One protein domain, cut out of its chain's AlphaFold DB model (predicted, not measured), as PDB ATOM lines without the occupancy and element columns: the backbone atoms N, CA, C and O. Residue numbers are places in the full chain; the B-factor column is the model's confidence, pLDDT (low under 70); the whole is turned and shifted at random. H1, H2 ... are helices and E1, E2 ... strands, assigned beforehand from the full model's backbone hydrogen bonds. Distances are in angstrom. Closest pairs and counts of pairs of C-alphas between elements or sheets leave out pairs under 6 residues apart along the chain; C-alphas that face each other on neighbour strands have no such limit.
ATOM      1  N   GLU A   2     269.072 558.854 428.007       95.06
ATOM      2  CA  GLU A   2     269.200 559.618 426.762       95.06
ATOM      3  C   GLU A   2     268.610 561.015 426.972       95.06
ATOM      4  O   GLU A   2     267.466 561.121 427.418       95.06
ATOM      5  N   TYR A   3     269.384 562.069 426.695       95.88
ATOM      6  CA  TYR A   3     268.898 563.451 426.722       95.88
ATOM      7  C   TYR A   3     268.641 563.940 425.298       95.88
ATOM      8  O   TYR A   3     269.570 564.128 424.511       95.88
ATOM      9  N   THR A   4     267.376 564.184 424.990       92.94
ATOM     10  CA  THR A   4     266.904 564.619 423.674       92.94
ATOM     11  C   THR A   4     266.326 566.021 423.781       92.94
ATOM     12  O   THR A   4     265.623 566.305 424.743       92.94
ATOM     13  N   SER A   5     266.621 566.910 422.835       90.50
ATOM     14  CA  SER A   5     266.183 568.311 422.882       90.50
ATOM     15  C   SER A   5     266.208 568.933 421.483       90.50
ATOM     16  O   SER A   5     267.069 568.533 420.694       90.50
ATOM     17  N   PRO A   6     265.376 569.954 421.191       81.06
ATOM     18  CA  PRO A   6     265.510 570.756 419.972       81.06
ATOM     19  C   PRO A   6     266.919 571.334 419.802       81.06
ATOM     20  O   PRO A   6     267.426 571.429 418.689       81.06
ATOM     21  N   LEU A   7     267.568 571.679 420.921       79.94
ATOM     22  CA  LEU A   7     268.915 572.251 420.954       79.94
ATOM     23  C   LEU A   7     270.022 571.186 420.905       79.94
ATOM     24  O   LEU A   7     271.186 571.522 420.714       79.94
ATOM     25  N   ASN A   8     269.672 569.908 421.072       78.69
ATOM     26  CA  ASN A   8     270.599 568.777 421.022       78.69
ATOM     27  C   ASN A   8     270.285 567.881 419.814       78.69
ATOM     28  O   ASN A   8     270.029 566.683 419.946       78.69
ATOM     29  N   HIS A   9     270.236 568.490 418.627       76.00
ATOM     30  CA  HIS A   9     269.831 567.814 417.400       76.00
ATOM     31  C   HIS A   9     270.971 566.992 416.775       76.00
ATOM     32  O   HIS A   9     271.935 567.538 416.227       76.00
ATOM     33  N   ILE A  10     270.836 565.660 416.802       79.12
ATOM     34  CA  ILE A  10     271.779 564.754 416.129       79.12
ATOM     35  C   ILE A  10     271.277 564.390 414.729       79.12
ATOM     36  O   ILE A  10     271.910 564.791 413.768       79.12
ATOM     37  N   VAL A  11     270.170 563.668 414.585       79.88
ATOM     38  CA  VAL A  11     269.590 563.319 413.264       79.88
ATOM     39  C   VAL A  11     268.073 563.427 413.297       79.88
ATOM     40  O   VAL A  11     267.462 563.886 412.342       79.88
ATOM     41  N   LEU A  12     267.466 562.970 414.392       82.25
ATOM     42  CA  LEU A  12     266.034 563.096 414.607       82.25
ATOM     43  C   LEU A  12     265.727 564.398 415.333       82.25
ATOM     44  O   LEU A  12     266.345 564.698 416.359       82.25
ATOM     45  N   HIS A  13     264.720 565.110 414.839       81.06
ATOM     46  CA  HIS A  13     264.170 566.271 415.513       81.06
ATOM     47  C   HIS A  13     263.331 565.846 416.723       81.06
ATOM     48  O   HIS A  13     262.363 565.096 416.593       81.06
ATOM     49  N   TYR A  14     263.690 566.366 417.896       84.56
ATOM     50  CA  TYR A  14     262.909 566.227 419.119       84.56
ATOM     51  C   TYR A  14     262.307 567.589 419.464       84.56
ATOM     52  O   TYR A  14     263.069 568.530 419.666       84.56
ATOM     53  N   PRO A  15     260.973 567.720 419.564       84.38
ATOM     54  CA  PRO A  15     260.322 569.019 419.734       84.38
ATOM     55  C   PRO A  15     260.451 569.584 421.155       84.38
ATOM     56  O   PRO A  15     260.129 570.747 421.387       84.38
ATOM     57  N   ARG A  16     260.879 568.773 422.133       91.19
ATOM     58  CA  ARG A  16     260.995 569.157 423.547       91.19
ATOM     59  C   ARG A  16     262.225 568.529 424.189       91.19
ATOM     60  O   ARG A  16     262.699 567.488 423.743       91.19
ATOM     61  N   SER A  17     262.731 569.188 425.228       95.62
ATOM     62  CA  SER A  17     263.831 568.677 426.044       95.62
ATOM     63  C   SER A  17     263.324 567.615 427.016       95.62
ATOM     64  O   SER A  17     262.510 567.911 427.890       95.62
ATOM     65  N   GLU A  18     263.819 566.391 426.886       94.88
ATOM     66  CA  GLU A  18     263.398 565.236 427.675       94.88
ATOM     67  C   GLU A  18     264.596 564.363 428.061       94.88
ATOM     68  O   GLU A  18     265.590 564.265 427.340       94.88
ATOM     69  N   LEU A  19     264.496 563.724 429.229       96.12
ATOM     70  CA  LEU A  19     265.463 562.744 429.716       96.12
ATOM     71  C   LEU A  19     264.776 561.385 429.838       96.12
ATOM     72  O   LEU A  19     263.898 561.212 430.689       96.12
ATOM     73  N   THR A  20     265.215 560.435 429.017       96.56
ATOM     74  CA  THR A  20     264.661 559.081 428.936       96.56
ATOM     75  C   THR A  20     265.579 558.071 429.627       96.56
ATOM     76  O   THR A  20     266.794 558.023 429.406       96.56
ATOM     77  N   VAL A  21     265.013 557.221 430.477       97.19
ATOM     78  CA  VAL A  21     265.729 556.182 431.221       97.19
ATOM     79  C   VAL A  21     265.812 554.912 430.380       97.19
ATOM     80  O   VAL A  21     264.809 554.266 430.101       97.19
ATOM     81  N   LEU A  22     267.032 554.545 429.985       96.56
ATOM     82  CA  LEU A  22     267.289 553.374 429.139       96.56
ATOM     83  C   LEU A  22     267.560 552.104 429.956       96.56
ATOM     84  O   LEU A  22     267.150 551.008 429.587       96.56
ATOM     85  N   SER A  23     268.306 552.256 431.050       95.38
ATOM     86  CA  SER A  23     268.817 551.152 431.857       95.38
ATOM     87  C   SER A  23     269.311 551.644 433.214       95.38
ATOM     88  O   SER A  23     269.680 552.813 433.353       95.38
ATOM     89  N   ILE A  24     269.404 550.732 434.182       94.88
ATOM     90  CA  ILE A  24     270.097 550.947 435.462       94.88
ATOM     91  C   ILE A  24     271.176 549.879 435.603       94.88
ATOM     92  O   ILE A  24     270.904 548.707 435.363       94.88
ATOM     93  N   ARG A  25     272.392 550.278 435.988       94.00
ATOM     94  CA  ARG A  25     273.520 549.367 436.196       94.00
ATOM     95  C   ARG A  25     273.974 549.404 437.647       94.00
ATOM     96  O   ARG A  25     274.230 550.476 438.186       94.00
ATOM     97  N   SER A  26     274.108 548.236 438.260       94.38
ATOM     98  CA  SER A  26     274.722 548.093 439.577       94.38
ATOM     99  C   SER A  26     276.221 548.364 439.482       94.38
ATOM    100  O   SER A  26     276.923 547.729 438.696       94.38
ATOM    101  N   HIS A  27     276.736 549.282 440.301       94.88
ATOM    102  CA  HIS A  27     278.182 549.523 440.396       94.88
ATOM    103  C   HIS A  27     278.921 548.403 441.141       94.88
ATOM    104  O   HIS A  27     280.121 548.244 440.950       94.88
ATOM    105  N   LEU A  28     278.213 547.625 441.968       95.62
ATOM    106  CA  LEU A  28     278.801 546.528 442.741       95.62
ATOM    107  C   LEU A  28     278.952 545.257 441.901       95.62
ATOM    108  O   LEU A  28     279.990 544.611 441.941       95.62
ATOM    109  N   THR A  29     277.915 544.900 441.139       92.88
ATOM    110  CA  THR A  29     277.869 543.635 440.382       92.88
ATOM    111  C   THR A  29     278.116 543.821 438.890       92.88
ATOM    112  O   THR A  29     278.339 542.851 438.173       92.88
ATOM    113  N   GLY A  30     278.038 545.055 438.383       89.69
ATOM    114  CA  GLY A  30     278.097 545.348 436.952       89.69
ATOM    115  C   GLY A  30     276.841 544.940 436.175       89.69
ATOM    116  O   GLY A  30     276.756 545.261 434.987       89.69
ATOM    117  N   GLU A  31     275.876 544.285 436.825       90.38
ATOM    118  CA  GLU A  31     274.614 543.848 436.235       90.38
ATOM    119  C   GLU A  31     273.783 545.046 435.778       90.38
ATOM    120  O   GLU A  31     273.680 546.052 436.484       90.38
ATOM    121  N   THR A  32     273.187 544.937 434.592       92.94
ATOM    122  CA  THR A  32     272.355 545.994 434.017       92.94
ATOM    123  C   THR A  32     270.925 545.500 433.830       92.94
ATOM    124  O   THR A  32     270.694 544.431 433.271       92.94
ATOM    125  N   LEU A  33     269.967 546.289 434.305       93.44
ATOM    126  CA  LEU A  33     268.542 546.046 434.150       93.44
ATOM    127  C   LEU A  33     268.018 546.821 432.942       93.44
ATOM    128  O   LEU A  33     268.173 548.044 432.862       93.44
ATOM    129  N   PHE A  34     267.343 546.103 432.048       92.62
ATOM    130  CA  PHE A  34     266.673 546.638 430.864       92.62
ATOM    131  C   PHE A  34     265.184 546.272 430.876       92.62
ATOM    132  O   PHE A  34     264.765 545.342 431.576       92.62
ATOM    133  N   ALA A  35     264.392 546.995 430.079       91.31
ATOM    134  CA  ALA A  35     263.029 546.619 429.698       91.31
ATOM    135  C   ALA A  35     262.164 546.131 430.886       91.31
ATOM    136  O   ALA A  35     261.985 546.840 431.879       91.31
ATOM    137  N   ARG A  36     261.643 544.898 430.811       91.50
ATOM    138  CA  ARG A  36     260.756 544.319 431.829       91.50
ATOM    139  C   ARG A  36     261.414 544.228 433.207       91.50
ATOM    140  O   ARG A  36     260.751 544.503 434.202       91.50
ATOM    141  N   ARG A  37     262.704 543.876 433.271       92.50
ATOM    142  CA  ARG A  37     263.444 543.743 434.537       92.50
ATOM    143  C   ARG A  37     263.592 545.097 435.229       92.50
ATOM    144  O   ARG A  37     263.372 545.195 436.432       92.50
ATOM    145  N   LEU A  38     263.890 546.138 434.451       94.88
ATOM    146  CA  LEU A  38     263.963 547.514 434.936       94.88
ATOM    147  C   LEU A  38     262.611 547.992 435.480       94.88
ATOM    148  O   LEU A  38     262.547 548.518 436.587       94.88
ATOM    149  N   ILE A  39     261.526 547.779 434.732       95.06
ATOM    150  CA  ILE A  39     260.183 548.198 435.158       95.06
ATOM    151  C   ILE A  39     259.747 547.483 436.434       95.06
ATOM    152  O   ILE A  39     259.224 548.136 437.338       95.06
ATOM    153  N   SER A  40     259.958 546.166 436.521       95.38
ATOM    154  CA  SER A  40     259.624 545.399 437.724       95.38
ATOM    155  C   SER A  40     260.363 545.940 438.944       95.38
ATOM    156  O   SER A  40     259.721 546.236 439.947       95.38
ATOM    157  N   PHE A  41     261.674 546.167 438.816       95.94
ATOM    158  CA  PHE A  41     262.496 546.748 439.876       95.94
ATOM    159  C   PHE A  41     261.975 548.127 440.313       95.94
ATOM    160  O   PHE A  41     261.721 548.363 441.493       95.94
ATOM    161  N   LEU A  42     261.747 549.044 439.368       96.56
ATOM    162  CA  LEU A  42     261.272 550.393 439.689       96.56
ATOM    163  C   LEU A  42     259.892 550.389 440.356       96.56
ATOM    164  O   LEU A  42     259.648 551.190 441.259       96.56
ATOM    165  N   ARG A  43     258.997 549.488 439.932       96.06
ATOM    166  CA  ARG A  43     257.654 549.345 440.503       96.06
ATOM    167  C   ARG A  43     257.698 548.785 441.921       96.06
ATOM    168  O   ARG A  43     257.050 549.343 442.801       96.06
ATOM    169  N   GLU A  44     258.466 547.722 442.139       97.06
ATOM    170  CA  GLU A  44     258.648 547.099 443.456       97.06
ATOM    171  C   GLU A  44     259.188 548.107 444.481       97.06
ATOM    172  O   GLU A  44     258.684 548.200 445.600       97.06
ATOM    173  N   HIS A  45     260.130 548.950 444.055       96.50
ATOM    174  CA  HIS A  45     260.742 549.978 444.895       96.50
ATOM    175  C   HIS A  45     260.038 551.348 444.854       96.50
ATOM    176  O   HIS A  45     260.539 552.310 445.433       96.50
ATOM    177  N   LYS A  46     258.857 551.454 444.226       96.50
ATOM    178  CA  LYS A  46     258.003 552.661 444.207       96.50
ATOM    179  C   LYS A  46     258.647 553.915 443.581       96.50
ATOM    180  O   LYS A  46     258.263 555.039 443.915       96.50
ATOM    181  N   PHE A  47     259.554 553.753 442.618       96.06
ATOM    182  CA  PHE A  47     260.180 554.854 441.870       96.06
ATOM    183  C   PHE A  47     259.301 555.360 440.710       96.06
ATOM    184  O   PHE A  47     259.685 555.302 439.540       96.06
ATOM    185  N   HIS A  48     258.108 555.866 441.028       93.81
ATOM    186  CA  HIS A  48     257.088 556.254 440.041       93.81
ATOM    187  C   HIS A  48     257.573 557.323 439.044       93.81
ATOM    188  O   HIS A  48     257.383 557.169 437.842       93.81
ATOM    189  N   SER A  49     258.291 558.347 439.516       93.12
ATOM    190  CA  SER A  49     258.803 559.434 438.664       93.12
ATOM    191  C   SER A  49     259.853 558.985 437.642       93.12
ATOM    192  O   SER A  49     259.984 559.586 436.578       93.12
ATOM    193  N   ILE A  50     260.617 557.936 437.961       94.12
ATOM    194  CA  ILE A  50     261.598 557.330 437.051       94.12
ATOM    195  C   ILE A  50     260.878 556.396 436.081       94.12
ATOM    196  O   ILE A  50     261.200 556.385 434.897       94.12
ATOM    197  N   LEU A  51     259.890 555.642 436.575       94.44
ATOM    198  CA  LEU A  51     259.113 554.691 435.786       94.44
ATOM    199  C   LEU A  51     258.422 555.356 434.586       94.44
ATOM    200  O   LEU A  51     258.472 554.808 433.489       94.44
ATOM    201  N   GLU A  52     257.848 556.548 434.772       93.81
ATOM    202  CA  GLU A  52     257.208 557.338 433.703       93.81
ATOM    203  C   GLU A  52     258.177 557.789 432.601       93.81
ATOM    204  O   GLU A  52     257.751 558.164 431.513       93.81
ATOM    205  N   ARG A  53     259.485 557.743 432.870       95.19
ATOM    206  CA  ARG A  53     260.545 558.168 431.947       95.19
ATOM    207  C   ARG A  53     261.283 556.994 431.316       95.19
ATOM    208  O   ARG A  53     262.257 557.213 430.602       95.19
ATOM    209  N   VAL A  54     260.892 555.753 431.608       96.31
ATOM    210  CA  VAL A  54     261.539 554.571 431.027       96.31
ATOM    211  C   VAL A  54     261.216 554.479 429.541       96.31
ATOM    212  O   VAL A  54     260.074 554.661 429.129       96.31
ATOM    213  N   VAL A  55     262.233 554.168 428.738       95.50
ATOM    214  CA  VAL A  55     262.077 553.948 427.299       95.50
ATOM    215  C   VAL A  55     261.034 552.864 427.017       95.50
ATOM    216  O   VAL A  55     260.987 551.821 427.676       95.50
ATOM    217  N   THR A  56     260.204 553.092 426.004       93.62
ATOM    218  CA  THR A  56     259.252 552.087 425.533       93.62
ATOM    219  C   THR A  56     259.988 550.863 424.999       93.62
ATOM    220  O   THR A  56     260.999 550.989 424.309       93.62
ATOM    221  N   PHE A  57     259.457 549.674 425.261       93.38
ATOM    222  CA  PHE A  57     259.999 548.426 424.732       93.38
ATOM    223  C   PHE A  57     258.863 547.508 424.291       93.38
ATOM    224  O   PHE A  57     257.729 547.627 424.756       93.38
ATOM    225  N   THR A  58     259.195 546.557 423.427       91.75
ATOM    226  CA  THR A  58     258.302 545.470 423.039       91.75
ATOM    227  C   THR A  58     259.051 544.147 423.103       91.75
ATOM    228  O   THR A  58     260.268 544.102 422.912       91.75
TER     229      THR A  58
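What this domain is: This is residues 2 to 58 of the 237 residues of the protein "Hypothetical protein" of Rotaria sp. Silwood2 (UniProt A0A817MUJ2). This model has little regular structure: a small two-strand hairpin, E1 and E2, with a wide loop of residues 5 to 17 at one end, and the helices H1 and H2 packed together toward the other, where residues 26 to 31 stick out. The 57 printed residues run E1, E2, H1, H2, a mixed class with only 20 residues in named elements and an antiparallel sheet, E1 - E2. It is loose, with a radius of gyration of the C-alphas of 13.3 A, and spans 34 by 23 by 20 A.

How they stand to each other: Look first at the hairpin of E1, residues 2 to 4, and E2, residues 18 to 20, antiparallel at 158 degrees; N 2 and O 20, 2.8 A apart, are within hydrogen-bond range. H1, residues 35 to 44, touches H2, residues 48 to 51; their closest C-alphas, of Leu 42 and Leu 51, are 6.2 A apart. E1 is apart from both helices. In H1 every O i to N i+4 pair is within hydrogen-bond range; H2 is too short for such a pair.

Where its parts are: Find C-alpha 2 at (269.200, 559.618, 426.762), where E1 begins its 6.3 A; E2 measures 6.4 A. From C-alpha 35 H1 runs 14.4 A; H2, 5.0 A, ends at C-alpha 51, (259.113, 554.691, 435.786).

The domain as a whole: The C-alphas farthest apart, of Pro 15 and Thr 29, are 37.1 A apart. The links E1 to E2 and E2 to H1 are long. The printed part has no cut, and no printed residue is under 70 in pLDDT.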